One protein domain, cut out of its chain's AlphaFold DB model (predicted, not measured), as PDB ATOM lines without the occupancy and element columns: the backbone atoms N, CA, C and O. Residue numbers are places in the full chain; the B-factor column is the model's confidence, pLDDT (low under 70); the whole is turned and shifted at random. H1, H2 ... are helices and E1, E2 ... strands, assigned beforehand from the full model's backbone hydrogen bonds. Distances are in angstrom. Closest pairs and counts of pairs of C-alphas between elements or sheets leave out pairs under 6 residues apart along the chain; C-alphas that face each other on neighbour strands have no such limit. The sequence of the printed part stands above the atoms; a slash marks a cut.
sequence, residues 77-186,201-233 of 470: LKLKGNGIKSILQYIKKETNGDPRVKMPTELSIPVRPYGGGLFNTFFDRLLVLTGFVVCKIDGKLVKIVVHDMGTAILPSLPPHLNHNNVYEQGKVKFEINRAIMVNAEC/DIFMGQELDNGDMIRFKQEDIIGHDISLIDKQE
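AT A GLANCE: This is residues 77 to 186 and 201 to 233 of the 470 residues of the protein "Aminopeptidase I zinc metalloprotease (M18)" of Pseudoloma neurophilia (UniProt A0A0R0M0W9). A small closed barrel of six strands, E1, E2, E6, E5, E3 and E9, has at one end a side sheet, where E4, E7 and E8 pair on beyond the long strand E3; helix H1 lies along the outside of the barrel. The E3 and E4 hairpin tip and the loop of residues 154 to 177 make the two ends of the longest axis. The printed part has 143 residues, with two named helices and nine named strands in the order E1 H1 E2 H2 E3 E4 E5 E6 E7 E8 E9; neighbour strands are antiparallel and the class is mixed, helices and strands. It is compact, with a radius of gyration of the C-alphas of 16.8 A and spans of 54 by 36 by 26 A.

IN THESE COORDINATES: Round the ring run E1, residues 77 to 79, from C-alpha 77 at (370.198, 436.158, 392.640); E2, residues 106 to 114, 23.5 A long; E6, residues 178 to 182; E5, residues 151 to 153; E3, residues 127 to 137, 28.2 A; and E9, residues 221 to 230, 23.9 A, ending with C-alpha 230 at (377.496, 433.538, 386.160). Outside the ring are E4, residues 140 to 146, 18.3 A; E7, residues 203 to 207; and E8, residues 213 to 216. H1 is residues 83 to 94, 16.5 A, and H2 residues 119 to 122.

HOW THE PARTS SIT: Backbone pairs within hydrogen-bond range go round the ring: N 78 and O 112 for E1 and E2, 2.8 A; N 107 and O 181 for E2 and E6, 2.9 A; N 153 and O 180 for the hairpin E5 and E6, 2.8 A; N 127 and O 152 for E3 and E5, 2.8 A; N 130 and O 227 for E3 and E9, 2.9 A; N 79 and O 226 for E9 and E1, 2.9 A. E2 bends by 52 degrees at residue 110, pairing with E6 before the bend and with E1 after it. E3 bends by 54 degrees at residue 134. In the hairpin E3 and E4, N 133 and O 144 are 2.9 A apart; for E4 and E7, N 145 and O 206, 2.8 A; in the hairpin E7 and E8, N 205 and O 214, 3.0 A. H1 is on the barrel, outside it, at a height over the sheet of 4.5 A and over none of its strands; its closest C-alphas to E2 are Gly 83 and Pro 110, 5.6 A. H2 is also on it, outside, at a height of 8.5 A. Each O i to N i+4 pair of H1 is within hydrogen-bond range; H2 is too short for one.

THE WHOLE: The C-alphas of Asp 138 and His 163, the two farthest apart, are 54.1 A apart. Residues 187 to 200 are cut out, with 17.6 A between C-alphas 186 and 201. The links H1 to E2 and E5 to E6 are long. The mean pLDDT of the printed part is 83.5, and under 70 are residues 95, 97 to 105, 168 to 172, 183 to 186 and 201 to 202.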
ATOM      1  N   LEU A  77     371.098 435.015 392.550       97.31
ATOM      2  CA  LEU A  77     370.198 436.158 392.640       97.31
ATOM      3  C   LEU A  77     368.952 435.865 391.814       97.31
ATOM      4  O   LEU A  77     369.058 435.469 390.662       97.31
ATOM      5  N   LYS A  78     367.762 436.095 392.365       97.25
ATOM      6  CA  LYS A  78     366.499 435.980 391.627       97.25
ATOM      7  C   LYS A  78     365.932 437.350 391.294       97.25
ATOM      8  O   LYS A  78     365.957 438.262 392.124       97.25
ATOM      9  N   LEU A  79     365.363 437.493 390.102       95.31
ATOM     10  CA  LEU A  79     364.568 438.660 389.737       95.31
ATOM     11  C   LEU A  79     363.337 438.727 390.661       95.31
ATOM     12  O   LEU A  79     362.663 437.723 390.903       95.31
ATOM     13  N   LYS A  80     363.029 439.899 391.229       95.19
ATOM     14  CA  LYS A  80     361.840 440.044 392.092       95.19
ATOM     15  C   LYS A  80     360.559 439.852 391.272       95.19
ATOM     16  O   LYS A  80     360.554 440.101 390.073       95.19
ATOM     17  N   GLY A  81     359.446 439.484 391.916       89.12
ATOM     18  CA  GLY A  81     358.187 439.147 391.225       89.12
ATOM     19  C   GLY A  81     357.676 440.225 390.255       89.12
ATOM     20  O   GLY A  81     357.284 439.912 389.139       89.12
ATOM     21  N   ASN A  82     357.796 441.509 390.606       85.38
ATOM     22  CA  ASN A  82     357.446 442.614 389.701       85.38
ATOM     23  C   ASN A  82     358.548 442.971 388.686       85.38
ATOM     24  O   ASN A  82     358.380 443.926 387.941       85.38
ATOM     25  N   GLY A  83     359.669 442.252 388.640       83.12
ATOM     26  CA  GLY A  83     360.877 442.655 387.922       83.12
ATOM     27  C   GLY A  83     360.686 442.841 386.424       83.12
ATOM     28  O   GLY A  83     360.993 443.921 385.932       83.12
ATOM     29  N   ILE A  84     360.093 441.868 385.721       83.50
ATOM     30  CA  ILE A  84     359.785 442.009 384.282       83.50
ATOM     31  C   ILE A  84     358.845 443.197 384.039       83.50
ATOM     32  O   ILE A  84     359.078 444.013 383.150       83.50
ATOM     33  N   LYS A  85     357.813 443.358 384.876       81.62
ATOM     34  CA  LYS A  85     356.880 444.488 384.787       81.62
ATOM     35  C   LYS A  85     357.571 445.832 385.044       81.62
ATOM     36  O   LYS A  85     357.276 446.805 384.360       81.62
ATOM     37  N   SER A  86     358.480 445.901 386.013       79.44
ATOM     38  CA  SER A  86     359.257 447.104 386.322       79.44
ATOM     39  C   SER A  86     360.214 447.465 385.186       79.44
ATOM     40  O   SER A  86     360.307 448.641 384.847       79.44
ATOM     41  N   ILE A  87     360.855 446.468 384.567       78.81
ATOM     42  CA  ILE A  87     361.675 446.628 383.356       78.81
ATOM     43  C   ILE A  87     360.833 447.241 382.232       78.81
ATOM     44  O   ILE A  87     361.176 448.297 381.710       78.81
ATOM     45  N   LEU A  88     359.679 446.639 381.933       75.44
ATOM     46  CA  LEU A  88     358.736 447.119 380.918       75.44
ATOM     47  C   LEU A  88     358.277 448.559 381.156       75.44
ATOM     48  O   LEU A  88     358.257 449.382 380.242       75.44
ATOM     49  N   GLN A  89     357.882 448.869 382.391       77.12
ATOM     50  CA  GLN A  89     357.415 450.203 382.759       77.12
ATOM     51  C   GLN A  89     358.517 451.249 382.625       77.12
ATOM     52  O   GLN A  89     358.239 452.357 382.168       77.12
ATOM     53  N   TYR A  90     359.748 450.899 383.001       75.81
ATOM     54  CA  TYR A  90     360.895 451.778 382.838       75.81
ATOM     55  C   TYR A  90     361.180 452.040 381.355       75.81
ATOM     56  O   TYR A  90     361.208 453.196 380.949       75.81
ATOM     57  N   ILE A  91     361.268 450.990 380.530       72.06
ATOM     58  CA  ILE A  91     361.480 451.115 379.079       72.06
ATOM     59  C   ILE A  91     360.406 452.008 378.451       72.06
ATOM     60  O   ILE A  91     360.722 452.953 377.729       72.06
ATOM     61  N   LYS A  92     359.127 451.774 378.766       73.56
ATOM     62  CA  LYS A  92     358.015 452.580 378.241       73.56
ATOM     63  C   LYS A  92     358.109 454.053 378.650       73.56
ATOM     64  O   LYS A  92     357.743 454.925 377.868       73.56
ATOM     65  N   LYS A  93     358.572 454.327 379.873       76.19
ATOM     66  CA  LYS A  93     358.750 455.687 380.386       76.19
ATOM     67  C   LYS A  93     359.906 456.405 379.685       76.19
ATOM     68  O   LYS A  93     359.715 457.534 379.256       76.19
ATOM     69  N   GLU A  94     361.061 455.760 379.542       70.12
ATOM     70  CA  GLU A  94     362.246 456.372 378.919       70.12
ATOM     71  C   GLU A  94     362.092 456.543 377.397       70.12
ATOM     72  O   GLU A  94     362.605 457.497 376.821       70.12
ATOM     73  N   THR A  95     361.335 455.662 376.733       67.50
ATOM     74  CA  THR A  95     361.033 455.768 375.290       67.50
ATOM     75  C   THR A  95     359.874 456.708 374.959       67.50
ATOM     76  O   THR A  95     359.641 456.984 373.785       67.50
ATOM     77  N   ASN A  96     359.064 457.127 375.941       70.38
ATOM     78  CA  ASN A  96     357.703 457.641 375.708       70.38
ATOM     79  C   ASN A  96     356.837 456.722 374.811       70.38
ATOM     80  O   ASN A  96     355.882 457.175 374.181       70.38
ATOM     81  N   GLY A  97     357.157 455.426 374.742       65.88
ATOM     82  CA  GLY A  97     356.515 454.471 373.842       65.88
ATOM     83  C   GLY A  97     356.909 454.601 372.368       65.88
ATOM     84  O   GLY A  97     356.319 453.900 371.549       65.88
ATOM     85  N   ASP A  98     357.874 455.459 372.014       67.75
ATOM     86  CA  ASP A  98     358.426 455.524 370.661       67.75
ATOM     87  C   ASP A  98     359.568 454.501 370.523       67.75
ATOM     88  O   ASP A  98     360.637 454.686 371.116       67.75
ATOM     89  N   PRO A  99     359.388 453.440 369.715       60.06
ATOM     90  CA  PRO A  99     360.415 452.445 369.470       60.06
ATOM     91  C   PRO A  99     361.556 452.999 368.602       60.06
ATOM     92  O   PRO A  99     362.264 452.244 367.983       60.06
ATOM     93  N   ARG A 100     361.788 454.301 368.474       63.91
ATOM     94  CA  ARG A 100     362.988 454.837 367.794       63.91
ATOM     95  C   ARG A 100     363.938 455.545 368.753       63.91
ATOM     96  O   ARG A 100     365.036 455.931 368.358       63.91
ATOM     97  N   VAL A 101     363.537 455.709 370.014       57.69
ATOM     98  CA  VAL A 101     364.338 456.367 371.053       57.69
ATOM     99  C   VAL A 101     365.425 455.419 371.561       57.69
ATOM    100  O   VAL A 101     365.142 454.288 371.949       57.69
ATOM    101  N   LYS A 102     366.683 455.882 371.586       60.50
ATOM    102  CA  LYS A 102     367.825 455.081 372.053       60.50
ATOM    103  C   LYS A 102     367.640 454.682 373.527       60.50
ATOM    104  O   LYS A 102     367.525 455.538 374.398       60.50
ATOM    105  N   MET A 103     367.676 453.370 373.762       59.56
ATOM    106  CA  MET A 103     368.132 452.709 374.991       59.56
ATOM    107  C   MET A 103     368.962 453.527 375.995       59.56
ATOM    108  O   MET A 103     370.066 453.891 375.581       59.56
ATOM    109  N   PRO A 104     368.617 453.739 377.285       60.12
ATOM    110  CA  PRO A 104     369.686 453.825 378.272       60.12
ATOM    111  C   PRO A 104     370.531 452.543 378.186       60.12
ATOM    112  O   PRO A 104     369.998 451.439 378.065       60.12
ATOM    113  N   THR A 105     371.854 452.695 378.198       64.31
ATOM    114  CA  THR A 105     372.822 451.585 378.090       64.31
ATOM    115  C   THR A 105     372.780 450.647 379.296       64.31
ATOM    116  O   THR A 105     373.260 449.515 379.231       64.31
ATOM    117  N   GLU A 106     372.182 451.120 380.387       70.38
ATOM    118  CA  GLU A 106     372.138 450.485 381.693       70.38
ATOM    119  C   GLU A 106     370.724 450.584 382.272       70.38
ATOM    120  O   GLU A 106     370.134 451.664 382.338       70.38
ATOM    121  N   LEU A 107     370.184 449.453 382.726       80.75
ATOM    122  CA  LEU A 107     368.865 449.372 383.343       80.75
ATOM    123  C   LEU A 107     368.959 448.778 384.747       80.75
ATOM    124  O   LEU A 107     369.329 447.621 384.925       80.75
ATOM    125  N   SER A 108     368.540 449.532 385.763       84.75
ATOM    126  CA  SER A 108     368.433 449.000 387.125       84.75
ATOM    127  C   SER A 108     367.252 448.029 387.249       84.75
ATOM    128  O   SER A 108     366.094 448.436 387.144       84.75
ATOM    129  N   ILE A 109     367.536 446.762 387.546       88.88
ATOM    130  CA  ILE A 109     366.538 445.698 387.717       88.88
ATOM    131  C   ILE A 109     366.446 445.240 389.180       88.88
ATOM    132  O   ILE A 109     367.469 445.169 389.864       88.88
ATOM    133  N   PRO A 110     365.245 444.935 389.706       93.19
ATOM    134  CA  PRO A 110     365.083 444.527 391.096       93.19
ATOM    135  C   PRO A 110     365.420 443.046 391.296       93.19
ATOM    136  O   PRO A 110     364.748 442.174 390.746       93.19
ATOM    137  N   VAL A 111     366.392 442.752 392.156       95.50
ATOM    138  CA  VAL A 111     366.860 441.383 392.444       95.50
ATOM    139  C   VAL A 111     366.799 441.071 393.936       95.50
ATOM    140  O   VAL A 111     366.645 441.974 394.759       95.50
ATOM    141  N   ARG A 112     366.888 439.795 394.300       95.00
ATOM    142  CA  ARG A 112     366.999 439.332 395.687       95.00
ATOM    143  C   ARG A 112     367.943 438.128 395.783       95.00
ATOM    144  O   ARG A 112     367.905 437.294 394.881       95.00
ATOM    145  N   PRO A 113     368.715 437.998 396.867       95.50
ATOM    146  CA  PRO A 113     369.367 436.750 397.244       95.50
ATOM    147  C   PRO A 113     368.405 435.554 397.287       95.50
ATOM    148  O   PRO A 113     367.259 435.680 397.732       95.50
ATOM    149  N   TYR A 114     368.890 434.406 396.830       96.44
ATOM    150  CA  TYR A 114     368.301 433.080 396.987       96.44
ATOM    151  C   TYR A 114     369.382 432.150 397.547       96.44
ATOM    152  O   TYR A 114     370.482 432.114 396.997       96.44
ATOM    153  N   GLY A 115     369.074 431.430 398.625       94.69
ATOM    154  CA  GLY A 115     370.035 430.564 399.310       94.69
ATOM    155  C   GLY A 115     371.117 431.301 400.107       94.69
ATOM    156  O   GLY A 115     371.172 432.537 400.147       94.69
ATOM    157  N   GLY A 116     371.993 430.525 400.747       91.75
ATOM    158  CA  GLY A 116     373.104 431.000 401.580       91.75
ATOM    159  C   GLY A 116     374.361 431.386 400.794       91.75
ATOM    160  O   GLY A 116     375.450 430.930 401.132       91.75
ATOM    161  N   GLY A 117     374.221 432.194 399.740       91.62
ATOM    162  CA  GLY A 117     375.297 432.508 398.790       91.62
ATOM    163  C   GLY A 117     376.464 433.335 399.349       91.62
ATOM    164  O   GLY A 117     376.271 434.282 400.118       91.62
ATOM    165  N   LEU A 118     377.683 433.080 398.858       92.62
ATOM    166  CA  LEU A 118     378.836 433.981 399.001       92.62
ATOM    167  C   LEU A 118     378.698 435.163 398.028       92.62
ATOM    168  O   LEU A 118     379.439 435.291 397.051       92.62
ATOM    169  N   PHE A 119     377.711 436.031 398.264       92.00
ATOM    170  CA  PHE A 119     377.276 437.034 397.286       92.00
ATOM    171  C   PHE A 119     378.335 438.071 396.896       92.00
ATOM    172  O   PHE A 119     378.229 438.658 395.825       92.00
ATOM    173  N   ASN A 120     379.391 438.259 397.692       90.69
ATOM    174  CA  ASN A 120     380.542 439.079 397.300       90.69
ATOM    175  C   ASN A 120     381.216 438.564 396.011       90.69
ATOM    176  O   ASN A 120     381.784 439.351 395.265       90.69
ATOM    177  N   THR A 121     381.121 437.265 395.718       94.31
ATOM    178  CA  THR A 121     381.701 436.647 394.512       94.31
ATOM    179  C   THR A 121     380.895 436.901 393.233       94.31
ATOM    180  O   THR A 121     381.415 436.661 392.143       94.31
ATOM    181  N   PHE A 122     379.652 437.385 393.354       94.88
ATOM    182  CA  PHE A 122     378.762 437.718 392.233       94.88
ATOM    183  C   PHE A 122     378.976 439.146 391.708       94.88
ATOM    184  O   PHE A 122     378.497 439.472 390.621       94.88
ATOM    185  N   PHE A 123     379.673 439.997 392.468       93.44
ATOM    186  CA  PHE A 123     380.012 441.350 392.031       93.44
ATOM    187  C   PHE A 123     380.977 441.317 390.849       93.44
ATOM    188  O   PHE A 123     381.806 440.416 390.730       93.44
ATOM    189  N   ASP A 124     380.832 442.304 389.969       94.06
ATOM    190  CA  ASP A 124     381.664 442.533 388.785       94.06
ATOM    191  C   ASP A 124     381.717 441.349 387.798       94.06
ATOM    192  O   ASP A 124     382.589 441.280 386.931       94.06
ATOM    193  N   ARG A 125     380.754 440.422 387.891       94.44
ATOM    194  CA  ARG A 125     380.551 439.330 386.934       94.44
ATOM    195  C   ARG A 125     379.430 439.648 385.961       94.44
ATOM    196  O   ARG A 125     378.441 440.288 386.314       94.44
ATOM    197  N   LEU A 126     379.561 439.118 384.747       94.69
ATOM    198  CA  LEU A 126     378.448 439.033 383.811       94.69
ATOM    199  C   LEU A 126     377.499 437.942 384.299       94.69
ATOM    200  O   LEU A 126     377.871 436.773 384.345       94.69
ATOM    201  N   LEU A 127     376.278 438.323 384.650       95.62
ATOM    202  CA  LEU A 127     375.237 437.412 385.095       95.62
ATOM    203  C   LEU A 127     374.165 437.282 384.020       95.62
ATOM    204  O   LEU A 127     373.525 438.266 383.660       95.62
ATOM    205  N   VAL A 128     373.950 436.079 383.506       93.94
ATOM    206  CA  VAL A 128     372.874 435.813 382.548       93.94
ATOM    207  C   VAL A 128     371.541 435.669 383.278       93.94
ATOM    208  O   VAL A 128     371.462 435.002 384.309       93.94
ATOM    209  N   LEU A 129     370.492 436.292 382.739       93.31
ATOM    210  CA  LEU A 129     369.114 436.108 383.184       93.31
ATOM    211  C   LEU A 129     368.556 434.851 382.515       93.31
ATOM    212  O   LEU A 129     368.418 434.797 381.295       93.31
ATOM    213  N   THR A 130     368.237 433.833 383.304       94.12
ATOM    214  CA  THR A 130     367.799 432.526 382.802       94.12
ATOM    215  C   THR A 130     366.846 431.860 383.785       94.12
ATOM    216  O   THR A 130     366.843 432.161 384.978       94.12
ATOM    217  N   GLY A 131     366.003 430.958 383.297       94.69
ATOM    218  CA  GLY A 131     365.036 430.251 384.119       94.69
ATOM    219  C   GLY A 131     363.782 429.962 383.329       94.69
ATOM    220  O   GLY A 131     363.835 429.279 382.307       94.69
ATOM    221  N   PHE A 132     362.663 430.473 383.819       93.00
ATOM    222  CA  PHE A 132     361.351 430.101 383.337       93.00
ATOM    223  C   PHE A 132     360.393 431.298 383.264       93.00
ATOM    224  O   PHE A 132     360.366 432.141 384.165       93.00
ATOM    225  N   VAL A 133     359.566 431.344 382.217       93.62
ATOM    226  CA  VAL A 133     358.466 432.306 382.061       93.62
ATOM    227  C   VAL A 133     357.145 431.599 381.762       93.62
ATOM    228  O   VAL A 133     357.099 430.564 381.100       93.62
ATOM    229  N   VAL A 134     356.049 432.187 382.237       94.81
ATOM    230  CA  VAL A 134     354.683 431.806 381.865       94.81
ATOM    231  C   VAL A 134     354.161 432.849 380.895       94.81
ATOM    232  O   VAL A 134     353.998 434.012 381.276       94.81
ATOM    233  N   CYS A 135     353.861 432.424 379.672       93.19
ATOM    234  CA  CYS A 135     353.294 433.280 378.641       93.19
ATOM    235  C   CYS A 135     351.828 432.939 378.374       93.19
ATOM    236  O   CYS A 135     351.417 431.785 378.495       93.19
ATOM    237  N   LYS A 136     351.035 433.940 377.986       94.75
ATOM    238  CA  LYS A 136     349.682 433.750 377.462       94.75
ATOM    239  C   LYS A 136     349.701 433.888 375.940       94.75
ATOM    240  O   LYS A 136     349.615 434.996 375.430       94.75
ATOM    241  N   ILE A 137     349.772 432.763 375.233       90.31
ATOM    242  CA  ILE A 137     349.861 432.700 373.766       90.31
ATOM    243  C   ILE A 137     348.562 432.100 373.237       90.31
ATOM    244  O   ILE A 137     348.129 431.050 373.710       90.31
ATOM    245  N   ASP A 138     347.891 432.793 372.314       89.50
ATOM    246  CA  ASP A 138     346.601 432.376 371.742       89.50
ATOM    247  C   ASP A 138     345.555 431.984 372.807       89.50
ATOM    248  O   ASP A 138     344.784 431.032 372.671       89.50
ATOM    249  N   GLY A 139     345.555 432.712 373.928       90.31
ATOM    250  CA  GLY A 139     344.657 432.476 375.060       90.31
ATOM    251  C   GLY A 139     345.047 431.314 375.983       90.31
ATOM    252  O   GLY A 139     344.414 431.164 377.030       90.31
ATOM    253  N   LYS A 140     346.089 430.541 375.661       92.94
ATOM    254  CA  LYS A 140     346.600 429.426 376.470       92.94
ATOM    255  C   LYS A 140     347.805 429.847 377.301       92.94
ATOM    256  O   LYS A 140     348.592 430.691 376.886       92.94
ATOM    257  N   LEU A 141     347.949 429.238 378.476       94.62
ATOM    258  CA  LEU A 141     349.153 429.393 379.286       94.62
ATOM    259  C   LEU A 141     350.215 428.420 378.793       94.62
ATOM    260  O   LEU A 141     349.989 427.213 378.806       94.62
ATOM    261  N   VAL A 142     351.357 428.960 378.385       93.88
ATOM    262  CA  VAL A 142     352.513 428.196 377.927       93.88
ATOM    263  C   VAL A 142     353.667 428.458 378.879       93.88
ATOM    264  O   VAL A 142     354.003 429.600 379.197       93.88
ATOM    265  N   LYS A 143     354.249 427.368 379.360       93.94
ATOM    266  CA  LYS A 143     355.410 427.350 380.235       93.94
ATOM    267  C   LYS A 143     356.658 427.313 379.349       93.94
ATOM    268  O   LYS A 143     356.794 426.365 378.592       93.94
ATOM    269  N   ILE A 144     357.561 428.292 379.432       92.81
ATOM    270  CA  ILE A 144     358.731 428.396 378.547       92.81
ATOM    271  C   ILE A 144     360.033 428.490 379.357       92.81
ATOM    272  O   ILE A 144     360.195 429.381 380.191       92.81
ATOM    273  N   VAL A 145     360.977 427.586 379.091       93.56
ATOM    274  CA  VAL A 145     362.364 427.649 379.578       93.56
ATOM    275  C   VAL A 145     363.159 428.630 378.726       93.56
ATOM    276  O   VAL A 145     363.098 428.597 377.495       93.56
ATOM    277  N   VAL A 146     363.912 429.505 379.392       90.94
ATOM    278  CA  VAL A 146     364.699 430.573 378.768       90.94
ATOM    279  C   VAL A 146     366.163 430.489 379.198       90.94
ATOM    280  O   VAL A 146     366.490 430.564 380.385       90.94
ATOM    281  N   HIS A 147     367.062 430.354 378.221       88.50
ATOM    282  CA  HIS A 147     368.496 430.137 378.457       88.50
ATOM    283  C   HIS A 147     369.314 431.431 378.586       88.50
ATOM    284  O   HIS A 147     370.381 431.407 379.211       88.50
ATOM    285  N   ASP A 148     368.846 432.517 377.970       87.94
ATOM    286  CA  ASP A 148     369.427 433.863 378.023       87.94
ATOM    287  C   ASP A 148     368.326 434.885 377.680       87.94
ATOM    288  O   ASP A 148     367.808 434.899 376.566       87.94
ATOM    289  N   MET A 149     367.921 435.697 378.657       84.69
ATOM    290  CA  MET A 149     367.006 436.835 378.480       84.69
ATOM    291  C   MET A 149     367.734 438.186 378.513       84.69
ATOM    292  O   MET A 149     367.092 439.235 378.528       84.69
ATOM    293  N   GLY A 150     369.061 438.175 378.602       84.31
ATOM    294  CA  GLY A 150     369.874 439.357 378.827       84.31
ATOM    295  C   GLY A 150     370.951 439.124 379.878       84.31
ATOM    296  O   GLY A 150     371.029 438.089 380.542       84.31
ATOM    297  N   THR A 151     371.814 440.123 380.031       89.00
ATOM    298  CA  THR A 151     372.954 440.079 380.951       89.00
ATOM    299  C   THR A 151     372.882 441.239 381.934       89.00
ATOM    300  O   THR A 151     372.532 442.355 381.561       89.00
ATOM    301  N   ALA A 152     373.212 440.980 383.193       91.81
ATOM    302  CA  ALA A 152     373.287 441.973 384.250       91.81
ATOM    303  C   ALA A 152     374.608 441.887 385.016       91.81
ATOM    304  O   ALA A 152     375.295 440.874 384.981       91.81
ATOM    305  N   ILE A 153     374.956 442.963 385.711       93.94
ATOM    306  CA  ILE A 153     376.166 443.094 386.520       93.94
ATOM    307  C   ILE A 153     375.772 443.694 387.873       93.94
ATOM    308  O   ILE A 153     374.883 444.547 387.951       93.94
ATOM    309  N   LEU A 154     376.435 443.263 388.948       93.12
ATOM    310  CA  LEU A 154     376.437 443.995 390.219       93.12
ATOM    311  C   LEU A 154     377.768 444.731 390.344       93.12
ATOM    312  O   LEU A 154     378.762 444.088 390.675       93.12
ATOM    313  N   PRO A 155     377.824 446.036 390.052       90.88
ATOM    314  CA  PRO A 155     379.075 446.768 390.156       90.88
ATOM    315  C   PRO A 155     379.489 446.909 391.622       90.88
ATOM    316  O   PRO A 155     378.676 447.265 392.482       90.88
ATOM    317  N   SER A 156     380.761 446.657 391.906       89.25
ATOM    318  CA  SER A 156     381.354 446.975 393.201       89.25
ATOM    319  C   SER A 156     381.407 448.483 393.431       89.25
ATOM    320  O   SER A 156     381.658 449.271 392.518       89.25
ATOM    321  N   LEU A 157     381.226 448.899 394.686       87.31
ATOM    322  CA  LEU A 157     381.522 450.263 395.099       87.31
ATOM    323  C   LEU A 157     383.053 450.454 395.072       87.31
ATOM    324  O   LEU A 157     383.769 449.696 395.728       87.31
ATOM    325  N   PRO A 158     383.588 451.464 394.366       88.38
ATOM    326  CA  PRO A 158     385.020 451.734 394.395       88.38
ATOM    327  C   PRO A 158     385.515 451.954 395.833       88.38
ATOM    328  O   PRO A 158     384.854 452.661 396.599       88.38
ATOM    329  N   PRO A 159     386.699 451.436 396.213       83.56
ATOM    330  CA  PRO A 159     387.202 451.543 397.586       83.56
ATOM    331  C   PRO A 159     387.343 452.998 398.054       83.56
ATOM    332  O   PRO A 159     387.121 453.295 399.224       83.56
ATOM    333  N   HIS A 160     387.623 453.921 397.130       87.19
ATOM    334  CA  HIS A 160     387.702 455.362 397.381       87.19
ATOM    335  C   HIS A 160     386.393 455.977 397.902       87.19
ATOM    336  O   HIS A 160     386.446 457.010 398.555       87.19
ATOM    337  N   LEU A 161     385.241 455.354 397.620       84.31
ATOM    338  CA  LEU A 161     383.909 455.806 398.041       84.31
ATOM    339  C   LEU A 161     383.366 455.015 399.245       84.31
ATOM    340  O   LEU A 161     382.258 455.281 399.710       84.31
ATOM    341  N   ASN A 162     384.128 454.051 399.776       81.56
ATOM    342  CA  ASN A 162     383.716 453.169 400.872       81.56
ATOM    343  C   ASN A 162     383.789 453.849 402.259       81.56
ATOM    344  O   ASN A 162     384.235 453.254 403.237       81.56
ATOM    345  N   HIS A 163     383.354 455.105 402.369       76.62
ATOM    346  CA  HIS A 163     383.419 455.877 403.617       76.62
ATOM    347  C   HIS A 163     382.502 455.329 404.728       76.62
ATOM    348  O   HIS A 163     382.711 455.636 405.898       76.62
ATOM    349  N   ASN A 164     381.522 454.488 404.370       71.94
ATOM    350  CA  ASN A 164     380.534 453.907 405.287       71.94
ATOM    351  C   ASN A 164     380.762 452.411 405.587       71.94
ATOM    352  O   ASN A 164     379.846 451.755 406.074       71.94
ATOM    353  N   ASN A 165     381.942 451.850 405.286       73.00
ATOM    354  CA  ASN A 165     382.249 450.423 405.497       73.00
ATOM    355  C   ASN A 165     381.232 449.461 404.842       73.00
ATOM    356  O   ASN A 165     380.861 448.437 405.416       73.00
ATOM    357  N   VAL A 166     380.801 449.774 403.613       74.44
ATOM    358  CA  VAL A 166     380.020 448.868 402.748       74.44
ATOM    359  C   VAL A 166     380.745 447.533 402.578       74.44
ATOM    360  O   VAL A 166     380.107 446.480 402.558       74.44
ATOM    361  N   TYR A 167     382.076 447.579 402.526       71.88
ATOM    362  CA  TYR A 167     382.935 446.416 402.717       71.88
ATOM    363  C   TYR A 167     383.566 446.454 404.105       71.88
ATOM    364  O   TYR A 167     384.299 447.392 404.420       71.88
ATOM    365  N   GLU A 168     383.353 445.407 404.899       69.25
ATOM    366  CA  GLU A 168     384.071 445.185 406.154       69.25
ATOM    367  C   GLU A 168     384.689 443.788 406.130       69.25
ATOM    368  O   GLU A 168     383.978 442.789 406.021       69.25
ATOM    369  N   GLN A 169     386.024 443.716 406.170       66.31
ATOM    370  CA  GLN A 169     386.782 442.456 406.081       66.31
ATOM    371  C   GLN A 169     386.390 441.592 404.859       66.31
ATOM    372  O   GLN A 169     386.282 440.372 404.950       66.31
ATOM    373  N   GLY A 170     386.125 442.230 403.711       61.00
ATOM    374  CA  GLY A 170     385.713 441.551 402.475       61.00
ATOM    375  C   GLY A 170     384.242 441.112 402.431       61.00
ATOM    376  O   GLY A 170     383.806 440.569 401.417       61.00
ATOM    377  N   LYS A 171     383.458 441.369 403.487       65.19
ATOM    378  CA  LYS A 171     382.012 441.113 403.510       65.19
ATOM    379  C   LYS A 171     381.238 442.347 403.074       65.19
ATOM    380  O   LYS A 171     381.506 443.454 403.536       65.19
ATOM    381  N   VAL A 172     380.251 442.124 402.215       69.50
ATOM    382  CA  VAL A 172     379.312 443.145 401.754       69.50
ATOM    383  C   VAL A 172     378.252 443.359 402.839       69.50
ATOM    384  O   VAL A 172     377.465 442.459 403.116       69.50
ATOM    385  N   LYS A 173     378.234 444.539 403.470       74.31
ATOM    386  CA  LYS A 173     377.261 444.937 404.506       74.31
ATOM    387  C   LYS A 173     376.132 445.806 403.939       74.31
ATOM    388  O   LYS A 173     375.725 446.791 404.548       74.31
ATOM    389  N   PHE A 174     375.619 445.452 402.763       74.56
ATOM    390  CA  PHE A 174     374.412 446.072 402.221       74.56
ATOM    391  C   PHE A 174     373.486 445.023 401.613       74.56
ATOM    392  O   PHE A 174     373.924 443.972 401.144       74.56
ATOM    393  N   GLU A 175     372.190 445.317 401.622       81.56
ATOM    394  CA  GLU A 175     371.191 444.439 401.027       81.56
ATOM    395  C   GLU A 175     371.220 444.534 399.501       81.56
ATOM    396  O   GLU A 175     370.863 445.558 398.911       81.56
ATOM    397  N   ILE A 176     371.587 443.434 398.848       86.88
ATOM    398  CA  ILE A 176     371.528 443.327 397.392       86.88
ATOM    399  C   ILE A 176     370.061 443.344 396.957       86.88
ATOM    400  O   ILE A 176     369.320 442.379 397.145       86.88
ATOM    401  N   ASN A 177     369.632 444.458 396.368       91.12
ATOM    402  CA  ASN A 177     368.249 444.661 395.938       91.12
ATOM    403  C   ASN A 177     368.114 445.092 394.469       91.12
ATOM    404  O   ASN A 177     366.998 445.103 393.937       91.12
ATOM    405  N   ARG A 178     369.231 445.445 393.821       91.19
ATOM    406  CA  ARG A 178     369.314 445.895 392.432       91.19
ATOM    407  C   ARG A 178     370.530 445.283 391.738       91.19
ATOM    408  O   ARG A 178     371.564 445.097 392.368       91.19
ATOM    409  N   ALA A 179     370.390 445.024 390.447       91.50
ATOM    410  CA  ALA A 179     371.488 444.771 389.517       91.50
ATOM    411  C   ALA A 179     371.337 445.711 388.313       91.50
ATOM    412  O   ALA A 179     370.264 446.291 388.118       91.50
ATOM    413  N   ILE A 180     372.390 445.874 387.521       89.50
ATOM    414  CA  ILE A 180     372.362 446.667 386.291       89.50
ATOM    415  C   ILE A 180     372.319 445.703 385.114       89.50
ATOM    416  O   ILE A 180     373.299 445.020 384.848       89.50
ATOM    417  N   MET A 181     371.187 445.632 384.422       86.62
ATOM    418  CA  MET A 181     371.092 444.959 383.134       86.62
ATOM    419  C   MET A 181     371.806 445.809 382.082       86.62
ATOM    420  O   MET A 181     371.546 447.009 381.980       86.62
ATOM    421  N   VAL A 182     372.717 445.191 381.337       80.81
ATOM    422  CA  VAL A 182     373.543 445.841 380.318       80.81
ATOM    423  C   VAL A 182     373.121 445.351 378.939       80.81
ATOM    424  O   VAL A 182     372.990 444.147 378.712       80.81
ATOM    425  N   ASN A 183     372.918 446.282 378.009       64.12
ATOM    426  CA  ASN A 183     372.722 445.939 376.604       64.12
ATOM    427  C   ASN A 183     374.090 445.817 375.931       64.12
ATOM    428  O   ASN A 183     374.856 446.777 375.896       64.12
ATOM    429  N   ALA A 184     374.393 444.645 375.371       45.81
ATOM    430  CA  ALA A 184     375.659 444.382 374.683       45.81
ATOM    431  C   ALA A 184     375.786 445.078 373.310       45.81
ATOM    432  O   ALA A 184     376.797 444.913 372.634       45.81
ATOM    433  N   GLU A 185     374.808 445.882 372.893       45.78
ATOM    434  CA  GLU A 185     374.875 446.653 371.652       45.78
ATOM    435  C   GLU A 185     375.218 448.117 371.933       45.78
ATOM    436  O   GLU A 185     374.390 449.020 371.813       45.78
ATOM    437  N   CYS A 186     376.475 448.363 372.298       32.53
ATOM    438  CA  CYS A 186     377.057 449.692 372.193       32.53
ATOM    439  C   CYS A 186     378.198 449.646 371.166       32.53
ATOM    440  O   CYS A 186     379.292 449.178 371.454       32.53
ATOM    441  N   ASP A 201     361.249 442.444 370.476       60.94
ATOM    442  CA  ASP A 201     361.776 441.142 370.109       60.94
ATOM    443  C   ASP A 201     360.842 440.000 370.482       60.94
ATOM    444  O   ASP A 201     360.401 439.812 371.620       60.94
ATOM    445  N   ILE A 202     360.593 439.193 369.463       59.75
ATOM    446  CA  ILE A 202     360.171 437.823 369.634       59.75
ATOM    447  C   ILE A 202     361.316 437.105 370.352       59.75
ATOM    448  O   ILE A 202     362.339 436.775 369.753       59.75
ATOM    449  N   PHE A 203     361.132 436.850 371.641       71.44
ATOM    450  CA  PHE A 203     361.978 435.944 372.392       71.44
ATOM    451  C   PHE A 203     361.765 434.528 371.879       71.44
ATOM    452  O   PHE A 203     360.664 434.136 371.481       71.44
ATOM    453  N   MET A 204     362.837 433.751 371.923       75.25
ATOM    454  CA  MET A 204     362.783 432.321 371.691       75.25
ATOM    455  C   MET A 204     363.106 431.606 372.990       75.25
ATOM    456  O   MET A 204     364.118 431.868 373.635       75.25
ATOM    457  N   GLY A 205     362.236 430.682 373.354       78.25
ATOM    458  CA  GLY A 205     362.495 429.716 374.402       78.25
ATOM    459  C   GLY A 205     361.939 428.372 373.987       78.25
ATOM    460  O   GLY A 205     361.466 428.202 372.861       78.25
ATOM    461  N   GLN A 206     362.002 427.415 374.895       82.25
ATOM    462  CA  GLN A 206     361.449 426.092 374.655       82.25
ATOM    463  C   GLN A 206     360.312 425.833 375.609       82.25
ATOM    464  O   GLN A 206     360.440 426.085 376.808       82.25
ATOM    465  N   GLU A 207     359.195 425.348 375.084       85.56
ATOM    466  CA  GLU A 207     358.099 424.924 375.929       85.56
ATOM    467  C   GLU A 207     358.605 423.852 376.895       85.56
ATOM    468  O   GLU A 207     359.275 422.884 376.533       85.56
ATOM    469  N   LEU A 208     358.319 424.082 378.169       82.25
ATOM    470  CA  LEU A 208     358.869 423.329 379.278       82.25
ATOM    471  C   LEU A 208     358.415 421.866 379.241       82.25
ATOM    472  O   LEU A 208     359.075 421.033 379.847       82.25
ATOM    473  N   ASP A 209     357.304 421.537 378.584       80.56
ATOM    474  CA  ASP A 209     356.691 420.210 378.665       80.56
ATOM    475  C   ASP A 209     357.025 419.291 377.478       80.56
ATOM    476  O   ASP A 209     357.020 418.074 377.651       80.56
ATOM    477  N   ASN A 210     357.367 419.844 376.311       80.38
ATOM    478  CA  ASN A 210     357.674 419.095 375.080       80.38
ATOM    479  C   ASN A 210     359.006 419.509 374.413       80.38
ATOM    480  O   ASN A 210     359.512 418.772 373.572       80.38
ATOM    481  N   GLY A 211     359.604 420.639 374.804       81.44
ATOM    482  CA  GLY A 211     360.830 421.168 374.209       81.44
ATOM    483  C   GLY A 211     360.639 421.932 372.897       81.44
ATOM    484  O   GLY A 211     361.643 422.314 372.283       81.44
ATOM    485  N   ASP A 212     359.396 422.163 372.468       86.25
ATOM    486  CA  ASP A 212     359.094 422.860 371.220       86.25
ATOM    487  C   ASP A 212     359.579 424.306 371.286       86.25
ATOM    488  O   ASP A 212     359.436 424.988 372.300       86.25
ATOM    489  N   MET A 213     360.170 424.796 370.195       86.19
ATOM    490  CA  MET A 213     360.610 426.186 370.124       86.19
ATOM    491  C   MET A 213     359.394 427.109 370.091       86.19
ATOM    492  O   MET A 213     358.647 427.129 369.112       86.19
ATOM    493  N   ILE A 214     359.238 427.922 371.133       86.44
ATOM    494  CA  ILE A 214     358.171 428.906 371.241       86.44
ATOM    495  C   ILE A 214     358.739 430.299 371.041       86.44
ATOM    496  O   ILE A 214     359.720 430.710 371.665       86.44
ATOM    497  N   ARG A 215     358.068 431.028 370.157       85.06
ATOM    498  CA  ARG A 215     358.251 432.454 369.943       85.06
ATOM    499  C   ARG A 215     357.225 433.198 370.779       85.06
ATOM    500  O   ARG A 215     356.035 432.923 370.656       85.06
ATOM    501  N   PHE A 216     357.675 434.117 371.615       83.25
ATOM    502  CA  PHE A 216     356.798 434.908 372.472       83.25
ATOM    503  C   PHE A 216     357.323 436.328 372.587       83.25
ATOM    504  O   PHE A 216     358.518 436.577 372.453       83.25
ATOM    505  N   LYS A 217     356.433 437.272 372.840       82.56
ATOM    506  CA  LYS A 217     356.797 438.658 373.096       82.56
ATOM    507  C   LYS A 217     356.818 438.925 374.589       82.56
ATOM    508  O   LYS A 217     356.214 438.214 375.389       82.56
ATOM    509  N   GLN A 218     357.451 440.026 374.968       75.56
ATOM    510  CA  GLN A 218     357.476 440.464 376.361       75.56
ATOM    511  C   GLN A 218     356.071 440.697 376.942       75.56
ATOM    512  O   GLN A 218     355.835 440.429 378.118       75.56
ATOM    513  N   GLU A 219     355.143 441.180 376.114       81.25
ATOM    514  CA  GLU A 219     353.738 441.420 376.468       81.25
ATOM    515  C   GLU A 219     352.949 440.138 376.767       81.25
ATOM    516  O   GLU A 219     351.959 440.196 377.497       81.25
ATOM    517  N   ASP A 220     353.421 438.984 376.283       88.25
ATOM    518  CA  ASP A 220     352.796 437.691 376.555       88.25
ATOM    519  C   ASP A 220     353.141 437.181 377.962       88.25
ATOM    520  O   ASP A 220     352.421 436.339 378.498       88.25
ATOM    521  N   ILE A 221     354.223 437.677 378.578       89.31
ATOM    522  CA  ILE A 221     354.720 437.197 379.872       89.31
ATOM    523  C   ILE A 221     353.799 437.668 381.002       89.31
ATOM    524  O   ILE A 221     353.703 438.857 381.309       89.31
ATOM    525  N   ILE A 222     353.183 436.713 381.698       92.62
ATOM    526  CA  ILE A 222     352.301 436.970 382.847       92.62
ATOM    527  C   ILE A 222     352.883 436.490 384.184       92.62
ATOM    528  O   ILE A 222     352.357 436.835 385.242       92.62
ATOM    529  N   GLY A 223     353.962 435.705 384.158       92.88
ATOM    530  CA  GLY A 223     354.653 435.193 385.341       92.88
ATOM    531  C   GLY A 223     356.077 434.756 385.014       92.88
ATOM    532  O   GLY A 223     356.390 434.493 383.854       92.88
ATOM    533  N   HIS A 224     356.954 434.703 386.017       94.00
ATOM    534  CA  HIS A 224     358.354 434.313 385.826       94.00
ATOM    535  C   HIS A 224     359.002 433.773 387.104       94.00
ATOM    536  O   HIS A 224     358.611 434.149 388.211       94.00
ATOM    537  N   ASP A 225     360.016 432.928 386.922       95.81
ATOM    538  CA  ASP A 225     361.056 432.628 387.907       95.81
ATOM    539  C   ASP A 225     362.417 432.693 387.198       95.81
ATOM    540  O   ASP A 225     362.857 431.747 386.537       95.81
ATOM    541  N   ILE A 226     363.049 433.865 387.279       96.12
ATOM    542  CA  ILE A 226     364.320 434.165 386.616       96.12
ATOM    543  C   ILE A 226     365.429 434.272 387.652       96.12
ATOM    544  O   ILE A 226     365.351 435.056 388.601       96.12
ATOM    545  N   SER A 227     366.488 433.511 387.411       97.81
ATOM    546  CA  SER A 227     367.738 433.540 388.155       97.81
ATOM    547  C   SER A 227     368.802 434.293 387.357       97.81
ATOM    548  O   SER A 227     368.822 434.265 386.128       97.81
ATOM    549  N   LEU A 228     369.681 434.982 388.071       97.12
ATOM    550  CA  LEU A 228     370.888 435.617 387.575       97.12
ATOM    551  C   LEU A 228     372.058 434.749 388.034       97.12
ATOM    552  O   LEU A 228     372.320 434.637 389.236       97.12
ATOM    553  N   ILE A 229     372.740 434.134 387.076       96.06
ATOM    554  CA  ILE A 229     373.862 433.218 387.319       96.06
ATOM    555  C   ILE A 229     375.074 433.652 386.506       96.06
ATOM    556  O   ILE A 229     374.914 434.319 385.489       96.06
ATOM    557  N   ASP A 230     376.276 433.250 386.918       96.44
ATOM    558  CA  ASP A 230     377.496 433.538 386.160       96.44
ATOM    559  C   ASP A 230     377.368 433.085 384.694       96.44
ATOM    560  O   ASP A 230     377.039 431.928 384.415       96.44
ATOM    561  N   LYS A 231     377.597 434.021 383.766       94.88
ATOM    562  CA  LYS A 231     377.533 433.802 382.316       94.88
ATOM    563  C   LYS A 231     378.770 433.071 381.799       94.88
ATOM    564  O   LYS A 231     378.711 432.469 380.731       94.88
ATOM    565  N   GLN A 232     379.887 433.132 382.523       95.88
ATOM    566  CA  GLN A 232     381.114 432.460 382.115       95.88
ATOM    567  C   GLN A 232     380.920 430.933 382.105       95.88
ATOM    568  O   GLN A 232     380.521 430.337 383.108       95.88
ATOM    569  N   GLU A 233     381.263 430.292 380.990       96.31
ATOM    570  CA  GLU A 233     381.152 428.840 380.809       96.31
ATOM    571  C   GLU A 233     381.998 428.048 381.835       96.31
ATOM    572  O   GLU A 233     383.026 428.549 382.311       96.31
TER     573      GLU A 233